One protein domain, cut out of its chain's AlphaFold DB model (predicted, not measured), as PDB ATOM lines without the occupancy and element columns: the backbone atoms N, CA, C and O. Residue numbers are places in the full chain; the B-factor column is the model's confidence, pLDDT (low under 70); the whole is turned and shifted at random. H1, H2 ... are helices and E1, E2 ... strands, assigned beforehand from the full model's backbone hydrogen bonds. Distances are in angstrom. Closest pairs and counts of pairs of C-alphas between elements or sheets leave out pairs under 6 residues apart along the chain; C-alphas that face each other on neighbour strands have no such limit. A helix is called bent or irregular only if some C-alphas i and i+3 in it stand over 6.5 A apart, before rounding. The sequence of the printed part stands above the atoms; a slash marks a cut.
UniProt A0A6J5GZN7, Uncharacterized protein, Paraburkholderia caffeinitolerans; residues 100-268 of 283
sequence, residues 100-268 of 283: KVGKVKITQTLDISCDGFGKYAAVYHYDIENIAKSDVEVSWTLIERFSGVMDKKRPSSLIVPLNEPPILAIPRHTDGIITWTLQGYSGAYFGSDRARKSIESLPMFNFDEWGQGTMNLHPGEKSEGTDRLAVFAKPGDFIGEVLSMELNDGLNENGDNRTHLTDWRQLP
ATOM      1  N   LYS A 100     142.781 154.979 153.720       73.44
ATOM      2  CA  LYS A 100     143.958 154.281 153.195       73.44
ATOM      3  C   LYS A 100     143.676 153.851 151.765       73.44
ATOM      4  O   LYS A 100     142.799 153.014 151.550       73.44
ATOM      5  N   VAL A 101     144.430 154.390 150.813       70.50
ATOM      6  CA  VAL A 101     144.352 153.997 149.406       70.50
ATOM      7  C   VAL A 101     145.722 153.502 148.965       70.50
ATOM      8  O   VAL A 101     146.672 154.271 148.849       70.50
ATOM      9  N   GLY A 102     145.842 152.189 148.764       75.44
ATOM     10  CA  GLY A 102     147.114 151.564 148.404       75.44
ATOM     11  C   GLY A 102     148.221 151.870 149.418       75.44
ATOM     12  O   GLY A 102     148.165 151.417 150.564       75.44
ATOM     13  N   LYS A 103     149.234 152.624 148.974       82.88
ATOM     14  CA  LYS A 103     150.436 153.001 149.738       82.88
ATOM     15  C   LYS A 103     150.339 154.352 150.450       82.88
ATOM     16  O   LYS A 103     151.274 154.709 151.165       82.88
ATOM     17  N   VAL A 104     149.238 155.085 150.291       84.25
ATOM     18  CA  VAL A 104     149.053 156.396 150.922       84.25
ATOM     19  C   VAL A 104     147.889 156.397 151.907       84.25
ATOM     20  O   VAL A 104     146.919 155.640 151.787       84.25
ATOM     21  N   LYS A 105     147.996 157.265 152.907       88.06
ATOM     22  CA  LYS A 105     146.909 157.660 153.793       88.06
ATOM     23  C   LYS A 105     146.491 159.071 153.405       88.06
ATOM     24  O   LYS A 105     147.339 159.951 153.330       88.06
ATOM     25  N   ILE A 106     145.201 159.270 153.183       85.12
ATOM     26  CA  ILE A 106     144.646 160.568 152.824       85.12
ATOM     27  C   ILE A 106     143.730 161.026 153.950       85.12
ATOM     28  O   ILE A 106     142.847 160.280 154.380       85.12
ATOM     29  N   THR A 107     143.960 162.242 154.421       87.12
ATOM     30  CA  THR A 107     143.150 162.920 155.430       87.12
ATOM     31  C   THR A 107     142.540 164.146 154.766       87.12
ATOM     32  O   THR A 107     143.251 164.901 154.121       87.12
ATOM     33  N   GLN A 108     141.227 164.335 154.884       84.94
ATOM     34  CA  GLN A 108     140.512 165.447 154.253       84.94
ATOM     35  C   GLN A 108     139.521 166.084 155.223       84.94
ATOM     36  O   GLN A 108     138.896 165.382 156.025       84.94
ATOM     37  N   THR A 109     139.400 167.408 155.149       82.69
ATOM     38  CA  THR A 109     138.517 168.213 155.995       82.69
ATOM     39  C   THR A 109     137.877 169.323 155.172       82.69
ATOM     40  O   THR A 109     138.580 170.119 154.557       82.69
ATOM     41  N   LEU A 110     136.547 169.410 155.207       81.88
ATOM     42  CA  LEU A 110     135.789 170.531 154.659       81.88
ATOM     43  C   LEU A 110     135.217 171.399 155.785       81.88
ATOM     44  O   LEU A 110     134.205 171.059 156.413       81.88
ATOM     45  N   ASP A 111     135.851 172.544 156.014       80.31
ATOM     46  CA  ASP A 111     135.433 173.526 157.002       80.31
ATOM     47  C   ASP A 111     134.510 174.565 156.387       80.31
ATOM     48  O   ASP A 111     134.825 175.180 155.378       80.31
ATOM     49  N   ILE A 112     133.363 174.801 157.023       78.25
ATOM     50  CA  ILE A 112     132.357 175.753 156.546       78.25
ATOM     51  C   ILE A 112     132.080 176.779 157.636       78.25
ATOM     52  O   ILE A 112     131.754 176.442 158.781       78.25
ATOM     53  N   SER A 113     132.181 178.043 157.244       77.50
ATOM     54  CA  SER A 113     131.840 179.220 158.035       77.50
ATOM     55  C   SER A 113     130.803 180.061 157.292       77.50
ATOM     56  O   SER A 113     130.673 179.965 156.074       77.50
ATOM     57  N   CYS A 114     130.031 180.865 158.018       74.00
ATOM     58  CA  CYS A 114     128.948 181.663 157.457       74.00
ATOM     59  C   CYS A 114     128.981 183.085 158.005       74.00
ATOM     60  O   CYS A 114     129.229 183.278 159.193       74.00
ATOM     61  N   ASP A 115     128.684 184.069 157.158       66.50
ATOM     62  CA  ASP A 115     128.668 185.487 157.533       66.50
ATOM     63  C   ASP A 115     127.320 185.964 158.112       66.50
ATOM     64  O   ASP A 115     127.173 187.132 158.471       66.50
ATOM     65  N   GLY A 116     126.326 185.073 158.199       60.53
ATOM     66  CA  GLY A 116     124.969 185.382 158.662       60.53
ATOM     67  C   GLY A 116     124.047 185.986 157.593       60.53
ATOM     68  O   GLY A 116     122.843 186.081 157.818       60.53
ATOM     69  N   PHE A 117     124.556 186.331 156.407       62.72
ATOM     70  CA  PHE A 117     123.782 186.892 155.290       62.72
ATOM     71  C   PHE A 117     123.568 185.889 154.149       62.72
ATOM     72  O   PHE A 117     123.288 186.273 153.012       62.72
ATOM     73  N   GLY A 118     123.688 184.592 154.444       63.22
ATOM     74  CA  GLY A 118     123.580 183.528 153.446       63.22
ATOM     75  C   GLY A 118     124.792 183.440 152.517       63.22
ATOM     76  O   GLY A 118     124.684 182.857 151.437       63.22
ATOM     77  N   LYS A 119     125.936 184.013 152.914       72.19
ATOM     78  CA  LYS A 119     127.223 183.735 152.281       72.19
ATOM     79  C   LYS A 119     128.022 182.828 153.199       72.19
ATOM     80  O   LYS A 119     128.119 183.060 154.405       72.19
ATOM     81  N   TYR A 120     128.607 181.804 152.607       74.81
ATOM     82  CA  TYR A 120     129.466 180.870 153.305       74.81
ATOM     83  C   TYR A 120     130.876 180.989 152.744       74.81
ATOM     84  O   TYR A 120     131.070 181.248 151.556       74.81
ATOM     85  N   ALA A 121     131.855 180.818 153.618       76.12
ATOM     86  CA  ALA A 121     133.226 180.559 153.229       76.12
ATOM     87  C   ALA A 121     133.526 179.118 153.618       76.12
ATOM     88  O   ALA A 121     133.388 178.752 154.790       76.12
ATOM     89  N   ALA A 122     133.884 178.313 152.626       77.94
ATOM     90  CA  ALA A 122     134.329 176.951 152.822       77.94
ATOM     91  C   ALA A 122     135.833 176.855 152.548       77.94
ATOM     92  O   ALA A 122     136.355 177.533 151.661       77.94
ATOM     93  N   VAL A 123     136.532 176.058 153.345       80.75
ATOM     94  CA  VAL A 123     137.947 175.755 153.162       80.75
ATOM     95  C   VAL A 123     138.092 174.247 153.180       80.75
ATOM     96  O   VAL A 123     137.730 173.598 154.160       80.75
ATOM     97  N   TYR A 124     138.591 173.708 152.079       83.94
ATOM     98  CA  TYR A 124     138.901 172.301 151.938       83.94
ATOM     99  C   TYR A 124     140.389 172.095 152.142       83.94
ATOM    100  O   TYR A 124     141.207 172.735 151.484       83.94
ATOM    101  N   HIS A 125     140.730 171.205 153.057       85.88
ATOM    102  CA  HIS A 125     142.094 170.815 153.361       85.88
ATOM    103  C   HIS A 125     142.252 169.328 153.101       85.88
ATOM    104  O   HIS A 125     141.382 168.539 153.479       85.88
ATOM    105  N   TYR A 126     143.376 168.942 152.510       87.56
ATOM    106  CA  TYR A 126     143.742 167.542 152.393       87.56
ATOM    107  C   TYR A 126     145.242 167.326 152.553       87.56
ATOM    108  O   TYR A 126     146.052 168.117 152.074       87.56
ATOM    109  N   ASP A 127     145.570 166.195 153.173       89.75
ATOM    110  CA  ASP A 127     146.922 165.700 153.380       89.75
ATOM    111  C   ASP A 127     147.046 164.307 152.766       89.75
ATOM    112  O   ASP A 127     146.204 163.437 153.003       89.75
ATOM    113  N   ILE A 128     148.120 164.076 152.016       89.25
ATOM    114  CA  ILE A 128     148.480 162.788 151.424       89.25
ATOM    115  C   ILE A 128     149.796 162.344 152.059       89.25
ATOM    116  O   ILE A 128     150.841 162.938 151.812       89.25
ATOM    117  N   GLU A 129     149.754 161.303 152.882       91.75
ATOM    118  CA  GLU A 129     150.909 160.742 153.585       91.75
ATOM    119  C   GLU A 129     151.329 159.416 152.951       91.75
ATOM    120  O   GLU A 129     150.514 158.495 152.833       91.75
ATOM    121  N   ASN A 130     152.607 159.271 152.595       91.25
ATOM    122  CA  ASN A 130     153.141 157.984 152.158       91.25
ATOM    123  C   ASN A 130     153.362 157.064 153.370       91.25
ATOM    124  O   ASN A 130     154.283 157.259 154.161       91.25
ATOM    125  N   ILE A 131     152.535 156.024 153.495       91.12
ATOM    126  CA  ILE A 131     152.612 155.037 154.585       91.12
ATOM    127  C   ILE A 131     153.379 153.767 154.190       91.12
ATOM    128  O   ILE A 131     153.463 152.816 154.975       91.12
ATOM    129  N   ALA A 132     153.913 153.710 152.970       87.19
ATOM    130  CA  ALA A 132     154.706 152.592 152.489       87.19
ATOM    131  C   ALA A 132     156.195 152.742 152.823       87.19
ATOM    132  O   ALA A 132     156.663 153.751 153.336       87.19
ATOM    133  N   LYS A 133     156.955 151.681 152.529       89.25
ATOM    134  CA  LYS A 133     158.422 151.644 152.665       89.25
ATOM    135  C   LYS A 133     159.160 152.018 151.373       89.25
ATOM    136  O   LYS A 133     160.381 151.921 151.335       89.25
ATOM    137  N   SER A 134     158.426 152.367 150.321       88.00
ATOM    138  CA  SER A 134     158.949 152.787 149.020       88.00
ATOM    139  C   SER A 134     158.445 154.184 148.697       88.00
ATOM    140  O   SER A 134     157.388 154.572 149.196       88.00
ATOM    141  N   ASP A 135     159.145 154.879 147.810       87.94
ATOM    142  CA  ASP A 135     158.691 156.162 147.281       87.94
ATOM    143  C   ASP A 135     157.359 156.005 146.528       87.94
ATOM    144  O   ASP A 135     157.058 154.937 145.976       87.94
ATOM    145  N   VAL A 136     156.553 157.064 146.559       87.69
ATOM    146  CA  VAL A 136     155.287 157.186 145.831       87.69
ATOM    147  C   VAL A 136     155.237 158.573 145.208       87.69
ATOM    148  O   VAL A 136     155.414 159.571 145.899       87.69
ATOM    149  N   GLU A 137     154.970 158.642 143.915       87.06
ATOM    150  CA  GLU A 137     154.761 159.891 143.196       87.06
ATOM    151  C   GLU A 137     153.267 160.231 143.163       87.06
ATOM    152  O   GLU A 137     152.440 159.428 142.731       87.06
ATOM    153  N   VAL A 138     152.922 161.443 143.590       86.94
ATOM    154  CA  VAL A 138     151.612 162.055 143.347       86.94
ATOM    155  C   VAL A 138     151.744 162.941 142.111       86.94
ATOM    156  O   VAL A 138     152.201 164.080 142.206       86.94
ATOM    157  N   SER A 139     151.386 162.416 140.939       80.06
ATOM    158  CA  SER A 139     151.690 163.073 139.656       80.06
ATOM    159  C   SER A 139     150.749 164.239 139.337       80.06
ATOM    160  O   SER A 139     151.164 165.230 138.738       80.06
ATOM    161  N   TRP A 140     149.479 164.144 139.735       81.31
ATOM    162  CA  TRP A 140     148.507 165.234 139.617       81.31
ATOM    163  C   TRP A 140     147.411 165.133 140.676       81.31
ATOM    164  O   TRP A 140     147.111 164.050 141.179       81.31
ATOM    165  N   THR A 141     146.794 166.274 140.973       80.56
ATOM    166  CA  THR A 141     145.642 166.422 141.873       80.56
ATOM    167  C   THR A 141     144.627 167.383 141.251       80.56
ATOM    168  O   THR A 141     144.999 168.456 140.775       80.56
ATOM    169  N   LEU A 142     143.345 167.020 141.269       81.94
ATOM    170  CA  LEU A 142     142.214 167.817 140.788       81.94
ATOM    171  C   LEU A 142     141.110 167.821 141.836       81.94
ATOM    172  O   LEU A 142     140.783 166.778 142.395       81.94
ATOM    173  N   ILE A 143     140.487 168.979 142.031       82.75
ATOM    174  CA  ILE A 143     139.337 169.132 142.921       82.75
ATOM    175  C   ILE A 143     138.125 169.510 142.075       82.75
ATOM    176  O   ILE A 143     138.063 170.593 141.483       82.75
ATOM    177  N   GLU A 144     137.154 168.606 142.013       83.38
ATOM    178  CA  GLU A 144     135.864 168.845 141.373       83.38
ATOM    179  C   GLU A 144     134.867 169.339 142.420       83.38
ATOM    180  O   GLU A 144     134.763 168.769 143.505       83.38
ATOM    181  N   ARG A 145     134.112 170.391 142.101       83.62
ATOM    182  CA  ARG A 145     133.214 171.047 143.062       83.62
ATOM    183  C   ARG A 145     131.767 170.876 142.650       83.62
ATOM    184  O   ARG A 145     131.399 171.157 141.508       83.62
ATOM    185  N   PHE A 146     130.924 170.482 143.593       83.81
ATOM    186  CA  PHE A 146     129.529 170.150 143.345       83.81
ATOM    187  C   PHE A 146     128.581 170.883 144.272       83.81
ATOM    188  O   PHE A 146     128.787 170.952 145.484       83.81
ATOM    189  N   SER A 147     127.483 171.365 143.693       84.94
ATOM    190  CA  SER A 147     126.329 171.854 144.439       84.94
ATOM    191  C   SER A 147     125.255 170.797 144.523       84.94
ATOM    192  O   SER A 147     124.836 170.279 143.487       84.94
ATOM    193  N   GLY A 148     124.781 170.506 145.728       84.88
ATOM    194  CA  GLY A 148     123.719 169.542 145.959       84.88
ATOM    195  C   GLY A 148     122.434 170.219 146.414       84.88
ATOM    196  O   GLY A 148     122.434 171.037 147.331       84.88
ATOM    197  N   VAL A 149     121.315 169.848 145.797       84.12
ATOM    198  CA  VAL A 149     119.974 170.241 146.247       84.12
ATOM    199  C   VAL A 149     119.158 168.984 146.502       84.12
ATOM    200  O   VAL A 149     119.168 168.050 145.701       84.12
ATOM    201  N   MET A 150     118.433 168.954 147.618       82.06
ATOM    202  CA  MET A 150     117.546 167.839 147.941       82.06
ATOM    203  C   MET A 150     116.337 167.812 146.994       82.06
ATOM    204  O   MET A 150     115.620 168.809 146.858       82.06
ATOM    205  N   ASP A 151     116.081 166.666 146.365       77.69
ATOM    206  CA  ASP A 151     114.916 166.449 145.512       77.69
ATOM    207  C   ASP A 151     113.641 166.335 146.359       77.69
ATOM    208  O   ASP A 151     113.305 165.291 146.918       77.69
ATOM    209  N   LYS A 152     112.899 167.444 146.432       69.56
ATOM    210  CA  LYS A 152     111.652 167.556 147.203       69.56
ATOM    211  C   LYS A 152     110.481 166.769 146.608       69.56
ATOM    212  O   LYS A 152     109.415 166.743 147.218       69.56
ATOM    213  N   LYS A 153     110.627 166.177 145.415       66.69
ATOM    214  CA  LYS A 153     109.546 165.423 144.756       66.69
ATOM    215  C   LYS A 153     109.434 163.980 145.250       66.69
ATOM    216  O   LYS A 153     108.447 163.320 144.932       66.69
ATOM    217  N   ARG A 154     110.412 163.478 146.014       61.78
ATOM    218  CA  ARG A 154     110.373 162.114 146.556       61.78
ATOM    219  C   ARG A 154     109.511 162.052 147.827       61.78
ATOM    220  O   ARG A 154     109.607 162.948 148.665       61.78
ATOM    221  N   PRO A 155     108.648 161.031 147.981       54.56
ATOM    222  CA  PRO A 155     107.726 160.937 149.110       54.56
ATOM    223  C   PRO A 155     108.484 160.798 150.437       54.56
ATOM    224  O   PRO A 155     109.388 159.977 150.566       54.56
ATOM    225  N   SER A 156     108.062 161.568 151.444       54.88
ATOM    226  CA  SER A 156     108.675 161.657 152.781       54.88
ATOM    227  C   SER A 156     108.597 160.374 153.623       54.88
ATOM    228  O   SER A 156     109.059 160.365 154.759       54.88
ATOM    229  N   SER A 157     107.973 159.310 153.108       53.34
ATOM    230  CA  SER A 157     107.764 158.032 153.799       53.34
ATOM    231  C   SER A 157     108.830 156.973 153.499       53.34
ATOM    232  O   SER A 157     108.819 155.918 154.129       53.34
ATOM    233  N   LEU A 158     109.744 157.229 152.558       58.47
ATOM    234  CA  LEU A 158     110.870 156.342 152.264       58.47
ATOM    235  C   LEU A 158     112.148 156.917 152.879       58.47
ATOM    236  O   LEU A 158     112.506 158.065 152.618       58.47
ATOM    237  N   ILE A 159     112.851 156.104 153.669       61.50
ATOM    238  CA  ILE A 159     114.228 156.399 154.076       61.50
ATOM    239  C   ILE A 159     115.083 156.267 152.813       61.50
ATOM    240  O   ILE A 159     115.418 155.163 152.393       61.50
ATOM    241  N   VAL A 160     115.370 157.396 152.166       64.44
ATOM    242  CA  VAL A 160     116.258 157.463 151.003       64.44
ATOM    243  C   VAL A 160     117.633 157.917 151.494       64.44
ATOM    244  O   VAL A 160     117.705 158.949 152.166       64.44
ATOM    245  N   PRO A 161     118.718 157.183 151.192       68.31
ATOM    246  CA  PRO A 161     120.052 157.593 151.603       68.31
ATOM    247  C   PRO A 161     120.444 158.927 150.950       68.31
ATOM    248  O   PRO A 161     120.042 159.245 149.824       68.31
ATOM    249  N   LEU A 162     121.246 159.710 151.670       75.69
ATOM    250  CA  LEU A 162     121.979 160.825 151.078       75.69
ATOM    251  C   LEU A 162     123.079 160.230 150.195       75.69
ATOM    252  O   LEU A 162     123.837 159.376 150.650       75.69
ATOM    253  N   ASN A 163     123.136 160.646 148.935       80.38
ATOM    254  CA  ASN A 163     124.156 160.199 147.994       80.38
ATOM    255  C   ASN A 163     125.316 161.190 147.913       80.38
ATOM    256  O   ASN A 163     125.125 162.399 148.029       80.38
ATOM    257  N   GLU A 164     126.504 160.661 147.647       81.31
ATOM    258  CA  GLU A 164     127.731 161.434 147.462       81.31
ATOM    259  C   GLU A 164     127.736 162.172 146.108       81.31
ATOM    260  O   GLU A 164     126.972 161.799 145.203       81.31
ATOM    261  N   PRO A 165     128.549 163.237 145.951       82.50
ATOM    262  CA  PRO A 165     128.772 163.848 144.647       82.50
ATOM    263  C   PRO A 165     129.342 162.820 143.653       82.50
ATOM    264  O   PRO A 165     130.132 161.956 144.043       82.50
ATOM    265  N   PRO A 166     128.940 162.878 142.372       82.12
ATOM    266  CA  PRO A 166     129.426 161.944 141.369       82.12
ATOM    267  C   PRO A 166     130.897 162.219 141.052       82.12
ATOM    268  O   PRO A 166     131.321 163.367 140.984       82.12
ATOM    269  N   ILE A 167     131.649 161.161 140.773       78.88
ATOM    270  CA  ILE A 167     133.018 161.255 140.260       78.88
ATOM    271  C   ILE A 167     132.915 161.335 138.734       78.88
ATOM    272  O   ILE A 167     132.418 160.394 138.115       78.88
ATOM    273  N   LEU A 168     133.351 162.423 138.086       71.38
ATOM    274  CA  LEU A 168     133.138 162.555 136.631       71.38
ATOM    275  C   LEU A 168     133.926 161.522 135.820       71.38
ATOM    276  O   LEU A 168     133.445 161.046 134.790       71.38
ATOM    277  N   ALA A 169     135.115 161.150 136.299       64.81
ATOM    278  CA  ALA A 169     135.966 160.147 135.663       64.81
ATOM    279  C   ALA A 169     135.341 158.740 135.667       64.81
ATOM    280  O   ALA A 169     135.633 157.928 134.790       64.81
ATOM    281  N   ILE A 170     134.465 158.456 136.634       65.25
ATOM    282  CA  ILE A 170     133.767 157.180 136.762       65.25
ATOM    283  C   ILE A 170     132.301 157.511 137.033       65.25
ATOM    284  O   ILE A 170     131.938 157.638 138.204       65.25
ATOM    285  N   PRO A 171     131.445 157.644 136.000       55.09
ATOM    286  CA  PRO A 171     130.039 157.989 136.174       55.09
ATOM    287  C   PRO A 171     129.283 156.843 136.870       55.09
ATOM    288  O   PRO A 171     128.545 156.073 136.261       55.09
ATOM    289  N   ARG A 172     129.492 156.708 138.179       56.09
ATOM    290  CA  ARG A 172     128.687 155.913 139.092       56.09
ATOM    291  C   ARG A 172     127.609 156.842 139.607       56.09
ATOM    292  O   ARG A 172     127.868 157.736 140.406       56.09
ATOM    293  N   HIS A 173     126.387 156.625 139.144       55.00
ATOM    294  CA  HIS A 173     125.234 157.195 139.813       55.00
ATOM    295  C   HIS A 173     125.097 156.510 141.172       55.00
ATOM    296  O   HIS A 173     124.766 155.332 141.259       55.00
ATOM    297  N   THR A 174     125.401 157.236 142.240       59.94
ATOM    298  CA  THR A 174     124.992 156.841 143.585       59.94
ATOM    299  C   THR A 174     123.514 157.173 143.737       59.94
ATOM    300  O   THR A 174     123.138 158.348 143.695       59.94
ATOM    301  N   ASP A 175     122.676 156.151 143.890       64.06
ATOM    302  CA  ASP A 175     121.253 156.332 144.167       64.06
ATOM    303  C   ASP A 175     121.064 157.118 145.473       64.06
ATOM    304  O   ASP A 175     121.542 156.715 146.532       64.06
ATOM    305  N   GLY A 176     120.347 158.242 145.417       73.56
ATOM    306  CA  GLY A 176     119.966 159.002 146.608       73.56
ATOM    307  C   GLY A 176     119.090 160.211 146.301       73.56
ATOM    308  O   GLY A 176     118.576 160.354 145.189       73.56
ATOM    309  N   ILE A 177     118.839 161.027 147.327       81.12
ATOM    310  CA  ILE A 177     117.895 162.159 147.280       81.12
ATOM    311  C   ILE A 177     118.538 163.498 146.881       81.12
ATOM    312  O   ILE A 177     117.822 164.457 146.601       81.12
ATOM    313  N   ILE A 178     119.866 163.598 146.852       81.69
ATOM    314  CA  ILE A 178     120.580 164.826 146.495       81.69
ATOM    315  C   ILE A 178     120.848 164.830 144.990       81.69
ATOM    316  O   ILE A 178     121.493 163.935 144.442       81.69
ATOM    317  N   THR A 179     120.382 165.875 144.310       85.88
ATOM    318  CA  THR A 179     120.784 166.171 142.934       85.88
ATOM    319  C   THR A 179     122.033 167.038 142.954       85.88
ATOM    320  O   THR A 179     121.985 168.175 143.422       85.88
ATOM    321  N   TRP A 180     123.134 166.496 142.438       85.38
ATOM    322  CA  TRP A 180     124.417 167.185 142.337       85.38
ATOM    323  C   TRP A 180     124.575 167.880 140.984       85.38
ATOM    324  O   TRP A 180     124.176 167.354 139.948       85.38
ATOM    325  N   THR A 181     125.167 169.071 140.984       84.06
ATOM    326  CA  THR A 181     125.506 169.849 139.784       84.06
ATOM    327  C   THR A 181     126.956 170.297 139.881       84.06
ATOM    328  O   THR A 181     127.342 170.904 140.880       84.06
ATOM    329  N   LEU A 182     127.754 169.987 138.859       82.69
ATOM    330  CA  LEU A 182     129.150 170.413 138.770       82.69
ATOM    331  C   LEU A 182     129.222 171.939 138.635       82.69
ATOM    332  O   LEU A 182     128.595 172.512 137.745       82.69
ATOM    333  N   GLN A 183     130.008 172.575 139.497       76.81
ATOM    334  CA  GLN A 183     130.247 174.021 139.485       76.81
ATOM    335  C   GLN A 183     131.549 174.398 138.759       76.81
ATOM    336  O   GLN A 183     131.735 175.553 138.391       76.81
ATOM    337  N   GLY A 184     132.416 173.417 138.494       71.94
ATOM    338  CA  GLY A 184     133.667 173.583 137.760       71.94
ATOM    339  C   GLY A 184     134.901 173.373 138.636       71.94
ATOM    340  O   GLY A 184     134.823 172.760 139.702       71.94
ATOM    341  N   TYR A 185     136.037 173.879 138.148       68.00
ATOM    342  CA  TYR A 185     137.371 173.647 138.714       68.00
ATOM    343  C   TYR A 185     138.044 174.917 139.273       68.00
ATOM    344  O   TYR A 185     139.160 174.824 139.780       68.00
ATOM    345  N   SER A 186     137.372 176.076 139.249       59.66
ATOM    346  CA  SER A 186     137.879 177.345 139.798       59.66
ATOM    347  C   SER A 186     136.975 177.913 140.907       59.66
ATOM    348  O   SER A 186     135.765 177.681 140.934       59.66
ATOM    349  N   GLY A 187     137.597 178.605 141.870       55.12
ATOM    350  CA  GLY A 187     137.126 178.777 143.253       55.12
ATOM    351  C   GLY A 187     136.004 179.786 143.518       55.12
ATOM    352  O   GLY A 187     136.084 180.616 144.422       55.12
ATOM    353  N   ALA A 188     134.886 179.689 142.809       56.75
ATOM    354  CA  ALA A 188     133.667 180.329 143.288       56.75
ATOM    355  C   ALA A 188     132.457 179.420 143.082       56.75
ATOM    356  O   ALA A 188     132.131 179.017 141.968       56.75
ATOM    357  N   TYR A 189     131.796 179.087 144.189       60.34
ATOM    358  CA  TYR A 189     130.654 178.190 144.228       60.34
ATOM    359  C   TYR A 189     129.349 178.997 144.276       60.34
ATOM    360  O   TYR A 189     129.137 179.841 145.158       60.34
ATOM    361  N   PHE A 190     128.430 178.711 143.352       61.81
ATOM    362  CA  PHE A 190     127.190 179.470 143.201       61.81
ATOM    363  C   PHE A 190     125.963 178.565 143.316       61.81
ATOM    364  O   PHE A 190     125.600 177.827 142.405       61.81
ATOM    365  N   GLY A 191     125.271 178.660 144.447       55.53
ATOM    366  CA  GLY A 191     123.941 178.100 144.623       55.53
ATOM    367  C   GLY A 191     122.904 178.912 143.844       55.53
ATOM    368  O   GLY A 191     122.647 180.083 144.132       55.53
ATOM    369  N   SER A 192     122.246 178.254 142.887       53.16
ATOM    370  CA  SER A 192     121.203 178.772 141.984       53.16
ATOM    371  C   SER A 192     121.644 179.839 140.961       53.16
ATOM    372  O   SER A 192     122.424 180.745 141.247       53.16
ATOM    373  N   ASP A 193     121.048 179.775 139.764       49.50
ATOM    374  CA  ASP A 193     121.382 180.561 138.557       49.50
ATOM    375  C   ASP A 193     121.440 182.095 138.725       49.50
ATOM    376  O   ASP A 193     121.945 182.808 137.855       49.50
ATOM    377  N   ARG A 194     120.921 182.648 139.830       44.53
ATOM    378  CA  ARG A 194     120.825 184.103 140.048       44.53
ATOM    379  C   ARG A 194     122.140 184.776 140.446       44.53
ATOM    380  O   ARG A 194     122.234 185.991 140.293       44.53
ATOM    381  N   ALA A 195     123.142 184.038 140.922       50.44
ATOM    382  CA  ALA A 195     124.381 184.630 141.437       50.44
ATOM    383  C   ALA A 195     125.399 185.026 140.346       50.44
ATOM    384  O   ALA A 195     126.358 185.736 140.634       50.44
ATOM    385  N   ARG A 196     125.173 184.644 139.077       45.28
ATOM    386  CA  ARG A 196     126.163 184.798 137.994       45.28
ATOM    387  C   ARG A 196     126.513 186.253 137.635       45.28
ATOM    388  O   ARG A 196     127.604 186.510 137.144       45.28
ATOM    389  N   LYS A 197     125.613 187.216 137.882       42.81
ATOM    390  CA  LYS A 197     125.780 188.629 137.466       42.81
ATOM    391  C   LYS A 197     126.549 189.526 138.448       42.81
ATOM    392  O   LYS A 197     126.939 190.615 138.053       42.81
ATOM    393  N   SER A 198     126.774 189.119 139.699       46.50
ATOM    394  CA  SER A 198     127.517 189.931 140.687       46.50
ATOM    395  C   SER A 198     129.012 189.585 140.779       46.50
ATOM    396  O   SER A 198     129.736 190.193 141.565       46.50
ATOM    397  N   ILE A 199     129.467 188.607 139.990       44.50
ATOM    398  CA  ILE A 199     130.776 187.942 140.104       44.50
ATOM    399  C   ILE A 199     131.925 188.821 139.618       44.50
ATOM    400  O   ILE A 199     132.975 188.841 140.247       44.50
ATOM    401  N   GLU A 200     131.712 189.604 138.560       45.53
ATOM    402  CA  GLU A 200     132.744 190.475 137.968       45.53
ATOM    403  C   GLU A 200     133.247 191.565 138.937       45.53
ATOM    404  O   GLU A 200     134.251 192.217 138.674       45.53
ATOM    405  N   SER A 201     132.546 191.767 140.059       46.56
ATOM    406  CA  SER A 201     132.859 192.791 141.060       46.56
ATOM    407  C   SER A 201     133.620 192.278 142.288       46.56
ATOM    408  O   SER A 201     134.070 193.089 143.098       46.56
ATOM    409  N   LEU A 202     133.756 190.958 142.458       43.12
ATOM    410  CA  LEU A 202     134.492 190.392 143.586       43.12
ATOM    411  C   LEU A 202     135.981 190.298 143.229       43.12
ATOM    412  O   LEU A 202     136.301 189.847 142.129       43.12
ATOM    413  N   PRO A 203     136.896 190.711 144.127       42.72
ATOM    414  CA  PRO A 203     138.323 190.550 143.900       42.72
ATOM    415  C   PRO A 203     138.590 189.060 143.701       42.72
ATOM    416  O   PRO A 203     138.387 188.267 144.620       42.72
ATOM    417  N   MET A 204     138.963 188.687 142.474       42.78
ATOM    418  CA  MET A 204     139.336 187.321 142.135       42.78
ATOM    419  C   MET A 204     140.442 186.908 143.098       42.78
ATOM    420  O   MET A 204     141.543 187.455 143.066       42.78
ATOM    421  N   PHE A 205     140.140 185.968 143.986       42.91
ATOM    422  CA  PHE A 205     141.198 185.206 144.616       42.91
ATOM    423  C   PHE A 205     141.903 184.484 143.464       42.91
ATOM    424  O   PHE A 205     141.245 183.841 142.648       42.91
ATOM    425  N   ASN A 206     143.214 184.678 143.321       36.56
ATOM    426  CA  ASN A 206     143.998 183.870 142.396       36.56
ATOM    427  C   ASN A 206     143.868 182.424 142.872       36.56
ATOM    428  O   ASN A 206     144.382 182.074 143.935       36.56
ATOM    429  N   PHE A 207     143.110 181.628 142.130       45.47
ATOM    430  CA  PHE A 207     143.006 180.197 142.343       45.47
ATOM    431  C   PHE A 207     144.060 179.558 141.456       45.47
ATOM    432  O   PHE A 207     144.015 179.737 140.239       45.47
ATOM    433  N   ASP A 208     145.016 178.857 142.055       44.12
ATOM    434  CA  ASP A 208     145.932 178.029 141.282       44.12
ATOM    435  C   ASP A 208     145.091 176.940 140.593       44.12
ATOM    436  O   ASP A 208     144.477 176.096 141.243       44.12
ATOM    437  N   GLU A 209     144.998 177.010 139.262       44.00
ATOM    438  CA  GLU A 209     144.169 176.126 138.420       44.00
ATOM    439  C   GLU A 209     144.683 174.673 138.373       44.00
ATOM    440  O   GLU A 209     144.064 173.804 137.761       44.00
ATOM    441  N   TRP A 210     145.809 174.403 139.034       46.94
ATOM    442  CA  TRP A 210     146.499 173.123 139.079       46.94
ATOM    443  C   TRP A 210     146.780 172.817 140.544       46.94
ATOM    444  O   TRP A 210     147.421 173.619 141.222       46.94
ATOM    445  N   GLY A 211     146.229 171.710 141.044       49.81
ATOM    446  CA  GLY A 211     146.235 171.403 142.468       49.81
ATOM    447  C   GLY A 211     147.640 171.471 143.069       49.81
ATOM    448  O   GLY A 211     148.600 170.936 142.516       49.81
ATOM    449  N   GLN A 212     147.744 172.153 144.207       62.00
ATOM    450  CA  GLN A 212     148.867 171.971 145.120       62.00
ATOM    451  C   GLN A 212     148.882 170.507 145.578       62.00
ATOM    452  O   GLN A 212     147.845 169.861 145.568       62.00
ATOM    453  N   GLY A 213     150.031 169.964 145.962       68.06
ATOM    454  CA  GLY A 213     150.087 168.608 146.510       68.06
ATOM    455  C   GLY A 213     150.619 167.520 145.564       68.06
ATOM    456  O   GLY A 213     150.645 166.349 145.948       68.06
ATOM    457  N   THR A 214     151.107 167.876 144.372       78.31
ATOM    458  CA  THR A 214     151.896 166.969 143.522       78.31
ATOM    459  C   THR A 214     153.348 166.910 143.990       78.31
ATOM    460  O   THR A 214     154.021 167.935 144.107       78.31
ATOM    461  N   MET A 215     153.838 165.714 144.313       86.88
ATOM    462  CA  MET A 215     155.183 165.529 144.866       86.88
ATOM    463  C   MET A 215     155.614 164.059 144.808       86.88
ATOM    464  O   MET A 215     154.785 163.155 144.896       86.88
ATOM    465  N   ASN A 216     156.925 163.824 144.727       88.75
ATOM    466  CA  ASN A 216     157.520 162.532 145.071       88.75
ATOM    467  C   ASN A 216     157.657 162.438 146.589       88.75
ATOM    468  O   ASN A 216     158.443 163.177 147.170       88.75
ATOM    469  N   LEU A 217     156.894 161.545 147.210       89.94
ATOM    470  CA  LEU A 217     156.868 161.347 148.653       89.94
ATOM    471  C   LEU A 217     157.736 160.155 149.040       89.94
ATOM    472  O   LEU A 217     157.426 159.009 148.692       89.94
ATOM    473  N   HIS A 218     158.776 160.401 149.830       92.81
ATOM    474  CA  HIS A 218     159.514 159.341 150.510       92.81
ATOM    475  C   HIS A 218     158.677 158.718 151.646       92.81
ATOM    476  O   HIS A 218     157.675 159.297 152.081       92.81
ATOM    477  N   PRO A 219     159.050 157.529 152.155       93.56
ATOM    478  CA  PRO A 219     158.378 156.904 153.293       93.56
ATOM    479  C   PRO A 219     158.184 157.852 154.488       93.56
ATOM    480  O   PRO A 219     159.155 158.314 155.088       93.56
ATOM    481  N   GLY A 220     156.926 158.096 154.863       91.12
ATOM    482  CA  GLY A 220     156.528 158.975 155.966       91.12
ATOM    483  C   GLY A 220     156.374 160.459 155.609       91.12
ATOM    484  O   GLY A 220     155.931 161.232 156.460       91.12
ATOM    485  N   GLU A 221     156.714 160.873 154.387       92.94
ATOM    486  CA  GLU A 221     156.514 162.252 153.935       92.94
ATOM    487  C   GLU A 221     155.054 162.545 153.588       92.94
ATOM    488  O   GLU A 221     154.232 161.643 153.381       92.94
ATOM    489  N   LYS A 222     154.741 163.846 153.545       91.25
ATOM    490  CA  LYS A 222     153.393 164.363 153.336       91.25
ATOM    491  C   LYS A 222     153.363 165.427 152.258       91.25
ATOM    492  O   LYS A 222     154.256 166.266 152.189       91.25
ATOM    493  N   SER A 223     152.286 165.401 151.490       88.56
ATOM    494  CA  SER A 223     151.887 166.459 150.574       88.56
ATOM    495  C   SER A 223     150.592 167.082 151.077       88.56
ATOM    496  O   SER A 223     149.671 166.344 151.425       88.56
ATOM    497  N   GLU A 224     150.512 168.407 151.111       88.19
ATOM    498  CA  GLU A 224     149.324 169.134 151.565       88.19
ATOM    499  C   GLU A 224     148.749 169.996 150.441       88.19
ATOM    500  O   GLU A 224     149.471 170.512 149.582       88.19
ATOM    501  N   GLY A 225     147.431 170.162 150.457       84.62
ATOM    502  CA  GLY A 225     146.729 171.057 149.556       84.62
ATOM    503  C   GLY A 225     145.549 171.719 150.251       84.62
ATOM    504  O   GLY A 225     144.927 171.170 151.159       84.62
ATOM    505  N   THR A 226     145.258 172.950 149.840       82.12
ATOM    506  CA  THR A 226     144.129 173.716 150.366       82.12
ATOM    507  C   THR A 226     143.368 174.369 149.226       82.12
ATOM    508  O   THR A 226     143.969 175.015 148.371       82.12
ATOM    509  N   ASP A 227     142.044 174.261 149.256       78.88
ATOM    510  CA  ASP A 227     141.146 175.000 148.378       78.88
ATOM    511  C   ASP A 227     140.218 175.904 149.193       78.88
ATOM    512  O   ASP A 227     139.793 175.575 150.302       78.88
ATOM    513  N   ARG A 228     139.936 177.095 148.665       76.50
ATOM    514  CA  ARG A 228     139.111 178.103 149.339       76.50
ATOM    515  C   ARG A 228     137.935 178.470 148.463       76.50
ATOM    516  O   ARG A 228     138.093 178.812 147.297       76.50
ATOM    517  N   LEU A 229     136.754 178.475 149.061       74.62
ATOM    518  CA  LEU A 229     135.494 178.599 148.354       74.62
ATOM    519  C   LEU A 229     134.632 179.688 148.968       74.62
ATOM    520  O   LEU A 229     134.250 179.628 150.135       74.62
ATOM    521  N   ALA A 230     134.259 180.662 148.143       73.31
ATOM    522  CA  ALA A 230     133.125 181.525 148.439       73.31
ATOM    523  C   ALA A 230     131.849 180.852 147.927       73.31
ATOM    524  O   ALA A 230     131.760 180.491 146.754       73.31
ATOM    525  N   VAL A 231     130.865 180.693 148.809       73.06
ATOM    526  CA  VAL A 231     129.642 179.931 148.562       73.06
ATOM    527  C   VAL A 231     128.426 180.832 148.753       73.06
ATOM    528  O   VAL A 231     128.159 181.331 149.847       73.06
ATOM    529  N   PHE A 232     127.646 181.008 147.689       73.06
ATOM    530  CA  PHE A 232     126.373 181.734 147.728       73.06
ATOM    531  C   PHE A 232     125.214 180.752 147.605       73.06
ATOM    532  O   PHE A 232     124.832 180.406 146.496       73.06
ATOM    533  N   ALA A 233     124.657 180.281 148.716       74.38
ATOM    534  CA  ALA A 233     123.612 179.256 148.702       74.38
ATOM    535  C   ALA A 233     122.632 179.435 149.864       74.38
ATOM    536  O   ALA A 233     122.803 180.308 150.715       74.38
ATOM    537  N   LYS A 234     121.558 178.644 149.886       76.00
ATOM    538  CA  LYS A 234     120.574 178.708 150.968       76.00
ATOM    539  C   LYS A 234     120.946 177.718 152.074       76.00
ATOM    540  O   LYS A 234     121.508 176.664 151.781       76.00
ATOM    541  N   PRO A 235     120.602 178.019 153.339       74.94
ATOM    542  CA  PRO A 235     120.661 177.019 154.399       74.94
ATOM    543  C   PRO A 235     119.942 175.729 153.987       74.94
ATOM    544  O   PRO A 235     118.837 175.783 153.436       74.94
ATOM    545  N   GLY A 236     120.568 174.586 154.258       75.25
ATOM    546  CA  GLY A 236     120.049 173.268 153.893       75.25
ATOM    547  C   GLY A 236     120.429 172.766 152.494       75.25
ATOM    548  O   GLY A 236     120.220 171.577 152.240       75.25
ATOM    549  N   ASP A 237     121.004 173.607 151.625       84.00
ATOM    550  CA  ASP A 237     121.693 173.148 150.409       84.00
ATOM    551  C   ASP A 237     122.978 172.380 150.794       84.00
ATOM    552  O   ASP A 237     123.453 172.469 151.926       84.00
ATOM    553  N   PHE A 238     123.552 171.618 149.866       84.81
ATOM    554  CA  PHE A 238     124.759 170.818 150.090       84.81
ATOM    555  C   PHE A 238     125.915 171.335 149.244       84.81
ATOM    556  O   PHE A 238     125.713 171.752 148.105       84.81
ATOM    557  N   ILE A 239     127.124 171.243 149.783       85.06
ATOM    558  CA  ILE A 239     128.371 171.405 149.040       85.06
ATOM    559  C   ILE A 239     129.138 170.087 149.078       85.06
ATOM    560  O   ILE A 239     129.144 169.399 150.100       85.06
ATOM    561  N   GLY A 240     129.734 169.716 147.953       85.50
ATOM    562  CA  GLY A 240     130.546 168.515 147.830       85.50
ATOM    563  C   GLY A 240     131.800 168.788 147.025       85.50
ATOM    564  O   GLY A 240     131.785 169.592 146.093       85.50
ATOM    565  N   GLU A 241     132.864 168.091 147.379       84.69
ATOM    566  CA  GLU A 241     134.140 168.107 146.688       84.69
ATOM    567  C   GLU A 241     134.586 166.684 146.389       84.69
ATOM    568  O   GLU A 241     134.338 165.742 147.148       84.69
ATOM    569  N   VAL A 242     135.233 166.540 145.240       85.06
ATOM    570  CA  VAL A 242     135.838 165.291 144.806       85.06
ATOM    571  C   VAL A 242     137.306 165.554 144.530       85.06
ATOM    572  O   VAL A 242     137.645 166.251 143.574       85.06
ATOM    573  N   LEU A 243     138.173 164.987 145.361       85.81
ATOM    574  CA  LEU A 243     139.611 164.970 145.143       85.81
ATOM    575  C   LEU A 243     139.953 163.783 144.244       85.81
ATOM    576  O   LEU A 243     139.780 162.624 144.621       85.81
ATOM    577  N   SER A 244     140.447 164.077 143.050       84.31
ATOM    578  CA  SER A 244     140.980 163.095 142.111       84.31
ATOM    579  C   SER A 244     142.491 163.242 142.033       84.31
ATOM    580  O   SER A 244     142.994 164.357 141.941       84.31
ATOM    581  N   MET A 245     143.220 162.135 142.065       84.12
ATOM    582  CA  MET A 245     144.678 162.138 141.995       84.12
ATOM    583  C   MET A 245     145.199 160.905 141.270       84.12
ATOM    584  O   MET A 245     144.511 159.887 141.197       84.12
ATOM    585  N   GLU A 246     146.431 160.972 140.787       83.69
ATOM    586  CA  GLU A 246     147.144 159.814 140.251       83.69
ATOM    587  C   GLU A 246     148.374 159.512 141.094       83.69
ATOM    588  O   GLU A 246     149.179 160.399 141.382       83.69
ATOM    589  N   LEU A 247     148.469 158.250 141.509       83.75
ATOM    590  CA  LEU A 247     149.507 157.739 142.391       83.75
ATOM    591  C   LEU A 247     150.383 156.761 141.622       83.75
ATOM    592  O   LEU A 247     149.985 155.625 141.373       83.75
ATOM    593  N   ASN A 248     151.589 157.180 141.275       81.81
ATOM    594  CA  ASN A 248     152.563 156.313 140.641       81.81
ATOM    595  C   ASN A 248     153.484 155.707 141.708       81.81
ATOM    596  O   ASN A 248     154.264 156.390 142.366       81.81
ATOM    597  N   ASP A 249     153.367 154.398 141.906       71.25
ATOM    598  CA  ASP A 249     154.091 153.667 142.944       71.25
ATOM    599  C   ASP A 249     155.133 152.680 142.394       71.25
ATOM    600  O   ASP A 249     155.640 151.834 143.146       71.25
ATOM    601  N   GLY A 250     155.411 152.771 141.086       65.50
ATOM    602  CA  GLY A 250     156.377 151.951 140.358       65.50
ATOM    603  C   GLY A 250     156.006 150.470 140.203       65.50
ATOM    604  O   GLY A 250     156.811 149.714 139.666       65.50
ATOM    605  N   LEU A 251     154.834 150.022 140.679       59.97
ATOM    606  CA  LEU A 251     154.425 148.610 140.618       59.97
ATOM    607  C   LEU A 251     153.377 148.324 139.536       59.97
ATOM    608  O   LEU A 251     153.269 147.186 139.081       59.97
ATOM    609  N   ASN A 252     152.631 149.342 139.105       57.09
ATOM    610  CA  ASN A 252     151.572 149.233 138.104       57.09
ATOM    611  C   ASN A 252     151.874 150.105 136.877       57.09
ATOM    612  O   ASN A 252     151.245 151.137 136.665       57.09
ATOM    613  N   GLU A 253     152.799 149.659 136.023       53.47
ATOM    614  CA  GLU A 253     153.046 150.303 134.716       53.47
ATOM    615  C   GLU A 253     151.838 150.195 133.759       53.47
ATOM    616  O   GLU A 253     151.740 150.955 132.803       53.47
ATOM    617  N   ASN A 254     150.897 149.274 134.025       51.97
ATOM    618  CA  ASN A 254     149.720 149.002 133.185       51.97
ATOM    619  C   ASN A 254     148.368 149.110 133.933       51.97
ATOM    620  O   ASN A 254     147.339 148.708 133.388       51.97
ATOM    621  N   GLY A 255     148.361 149.571 135.191       55.62
ATOM    622  CA  GLY A 255     147.158 149.665 136.034       55.62
ATOM    623  C   GLY A 255     146.560 151.074 136.071       55.62
ATOM    624  O   GLY A 255     147.262 152.053 135.835       55.62
ATOM    625  N   ASP A 256     145.261 151.184 136.378       59.78
ATOM    626  CA  ASP A 256     144.635 152.482 136.653       59.78
ATOM    627  C   ASP A 256     145.123 152.994 138.016       59.78
ATOM    628  O   ASP A 256     144.681 152.536 139.069       59.78
ATOM    629  N   ASN A 257     146.092 153.906 137.980       71.25
ATOM    630  CA  ASN A 257     146.711 154.524 139.155       71.25
ATOM    631  C   ASN A 257     145.899 155.714 139.691       71.25
ATOM    632  O   ASN A 257     146.354 156.456 140.567       71.25
ATOM    633  N   ARG A 258     144.689 155.920 139.161       73.44
ATOM    634  CA  ARG A 258     143.811 157.015 139.556       73.44
ATOM    635  C   ARG A 258     143.020 156.654 140.802       73.44
ATOM    636  O   ARG A 258     142.393 155.603 140.908       73.44
ATOM    637  N   THR A 259     143.034 157.575 141.751       76.25
ATOM    638  CA  THR A 259     142.289 157.511 143.002       76.25
ATOM    639  C   THR A 259     141.323 158.682 143.063       76.25
ATOM    640  O   THR A 259     141.690 159.816 142.765       76.25
ATOM    641  N   HIS A 260     140.091 158.409 143.487       73.56
ATOM    642  CA  HIS A 260     139.039 159.408 143.637       73.56
ATOM    643  C   HIS A 260     138.448 159.320 145.039       73.56
ATOM    644  O   HIS A 260     138.051 158.238 145.474       73.56
ATOM    645  N   LEU A 261     138.370 160.451 145.730       75.44
ATOM    646  CA  LEU A 261     137.817 160.570 147.071       75.44
ATOM    647  C   LEU A 261     136.767 161.673 147.115       75.44
ATOM    648  O   LEU A 261     136.936 162.724 146.511       75.44
ATOM    649  N   THR A 262     135.698 161.429 147.863       71.06
ATOM    650  CA  THR A 262     134.552 162.329 147.993       71.06
ATOM    651  C   THR A 262     134.425 162.826 149.438       71.06
ATOM    652  O   THR A 262     134.511 162.051 150.405       71.06
ATOM    653  N   ASP A 263     134.156 164.120 149.601       77.56
ATOM    654  CA  ASP A 263     133.659 164.689 150.854       77.56
ATOM    655  C   ASP A 263     132.543 165.691 150.574       77.56
ATOM    656  O   ASP A 263     132.478 166.317 149.518       77.56
ATOM    657  N   TRP A 264     131.594 165.798 151.494       78.50
ATOM    658  CA  TRP A 264     130.462 166.698 151.334       78.50
ATOM    659  C   TRP A 264     129.836 167.058 152.674       78.50
ATOM    660  O   TRP A 264     129.927 166.328 153.666       78.50
ATOM    661  N   ARG A 265     129.189 168.222 152.706       76.62
ATOM    662  CA  ARG A 265     128.546 168.779 153.896       76.62
ATOM    663  C   ARG A 265     127.252 169.495 153.525       76.62
ATOM    664  O   ARG A 265     127.141 170.135 152.479       76.62
ATOM    665  N   GLN A 266     126.271 169.411 154.417       78.81
ATOM    666  CA  GLN A 266     125.091 170.267 154.355       78.81
ATOM    667  C   GLN A 266     125.431 171.653 154.912       78.81
ATOM    668  O   GLN A 266     126.088 171.766 155.949       78.81
ATOM    669  N   LEU A 267     124.972 172.710 154.243       72.50
ATOM    670  CA  LEU A 267     125.198 174.082 154.677       72.50
ATOM    671  C   LEU A 267     124.371 174.391 155.932       72.50
ATOM    672  O   LEU A 267     123.143 174.224 155.912       72.50
ATOM    673  N   PRO A 268     125.024 174.842 157.018       69.44
ATOM    674  CA  PRO A 268     124.355 175.069 158.289       69.44
ATOM    675  C   PRO A 268     123.388 176.251 158.203       69.44
ATOM    676  O   PRO A 268     123.547 177.159 157.391       69.44
TER     677      PRO A 268
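AT A GLANCE: This is residues 100 to 268 of the 283 residues of an uncharacterized protein of Paraburkholderia caffeinitolerans (UniProt A0A6J5GZN7). What shape does the backbone make? It is a sandwich of two strongly twisted layers face to face: E1, E2, E7 and E5 make one, and E3, E4, E6, E8 and E9 the other, with strands crossing at 26 degrees. Two long loops, residues 151 to 177 and 198 to 214, add to its outline, the first reaching 31 A from the mean of the C-alphas. What is it made of? The printed part has 169 residues, with nine named strands and one short helix in the order E1 E2 E3 E4 E5 H1 E6 E7 E8 E9, and is mostly strand; the sheet of order E1, E2, E7, E5 is mixed, the other branched with antiparallel pairs. It is compact, with a radius of gyration of the C-alphas of 17.6 A, and flat, spanning 49 by 44 by 24 A.

IN THESE COORDINATES: Where do the first strands run? E1, residues 104 to 114, begins at C-alpha 104 (149.053, 156.396, 150.922) and is 32.9 A long; E2, residues 119 to 130, is 36.5 A. E3, residues 136 to 150, is 39.3 A and bends by 66 degrees at residue 139. What follows? E4 is residues 178 to 184, E5 188 to 190, H1 193 to 197 and E6 215 to 217. E7, residues 222 to 232, is 32.6 A, E8, 238 to 248, 32.8 A, and E9, 258 to 266, 27.3 A, ending at C-alpha 266 (125.091, 170.267, 154.355).

HOW THE PARTS SIT: How is the first sheet paired? E1 and E2 form an antiparallel hairpin, N 109 to O 125 at 2.8 A; E2 and E7 are antiparallel, N 124 to O 227 at 2.8 A; E7 and E5 are parallel, N 189 to O 230 at 2.9 A. And the branched one? E4 and E6 lie on one side of E3, with N 147 to O 181 at 2.9 A and N 138 to O 215 at 2.8 A, and E8 on the other, N 144 to O 242 at 2.9 A. E8 and E9 form a hairpin, N 241 to O 263 at 2.8 A. Where is H1? It is irregular, C-alphas 194 and 197 being 7.2 A apart, with 0 of 1 O i to N i+4 and 0 of 2 O i to N i+3 pairs within hydrogen-bond range. Its closest C-alphas to E7 are Ala 195 and Phe 232, 7.2 A.

THE WHOLE: How large is it? The two C-alphas farthest apart, Ser 157 and His 218, are 51.9 A apart. Are there cuts or long links? The printed part has no cut; the links E3 to E4 and H1 to E6 are long. Where is confidence low? The mean pLDDT of the printed part is 72.7, and 58 residues are under 70, among them residues 152 to 161 and 185 to 213.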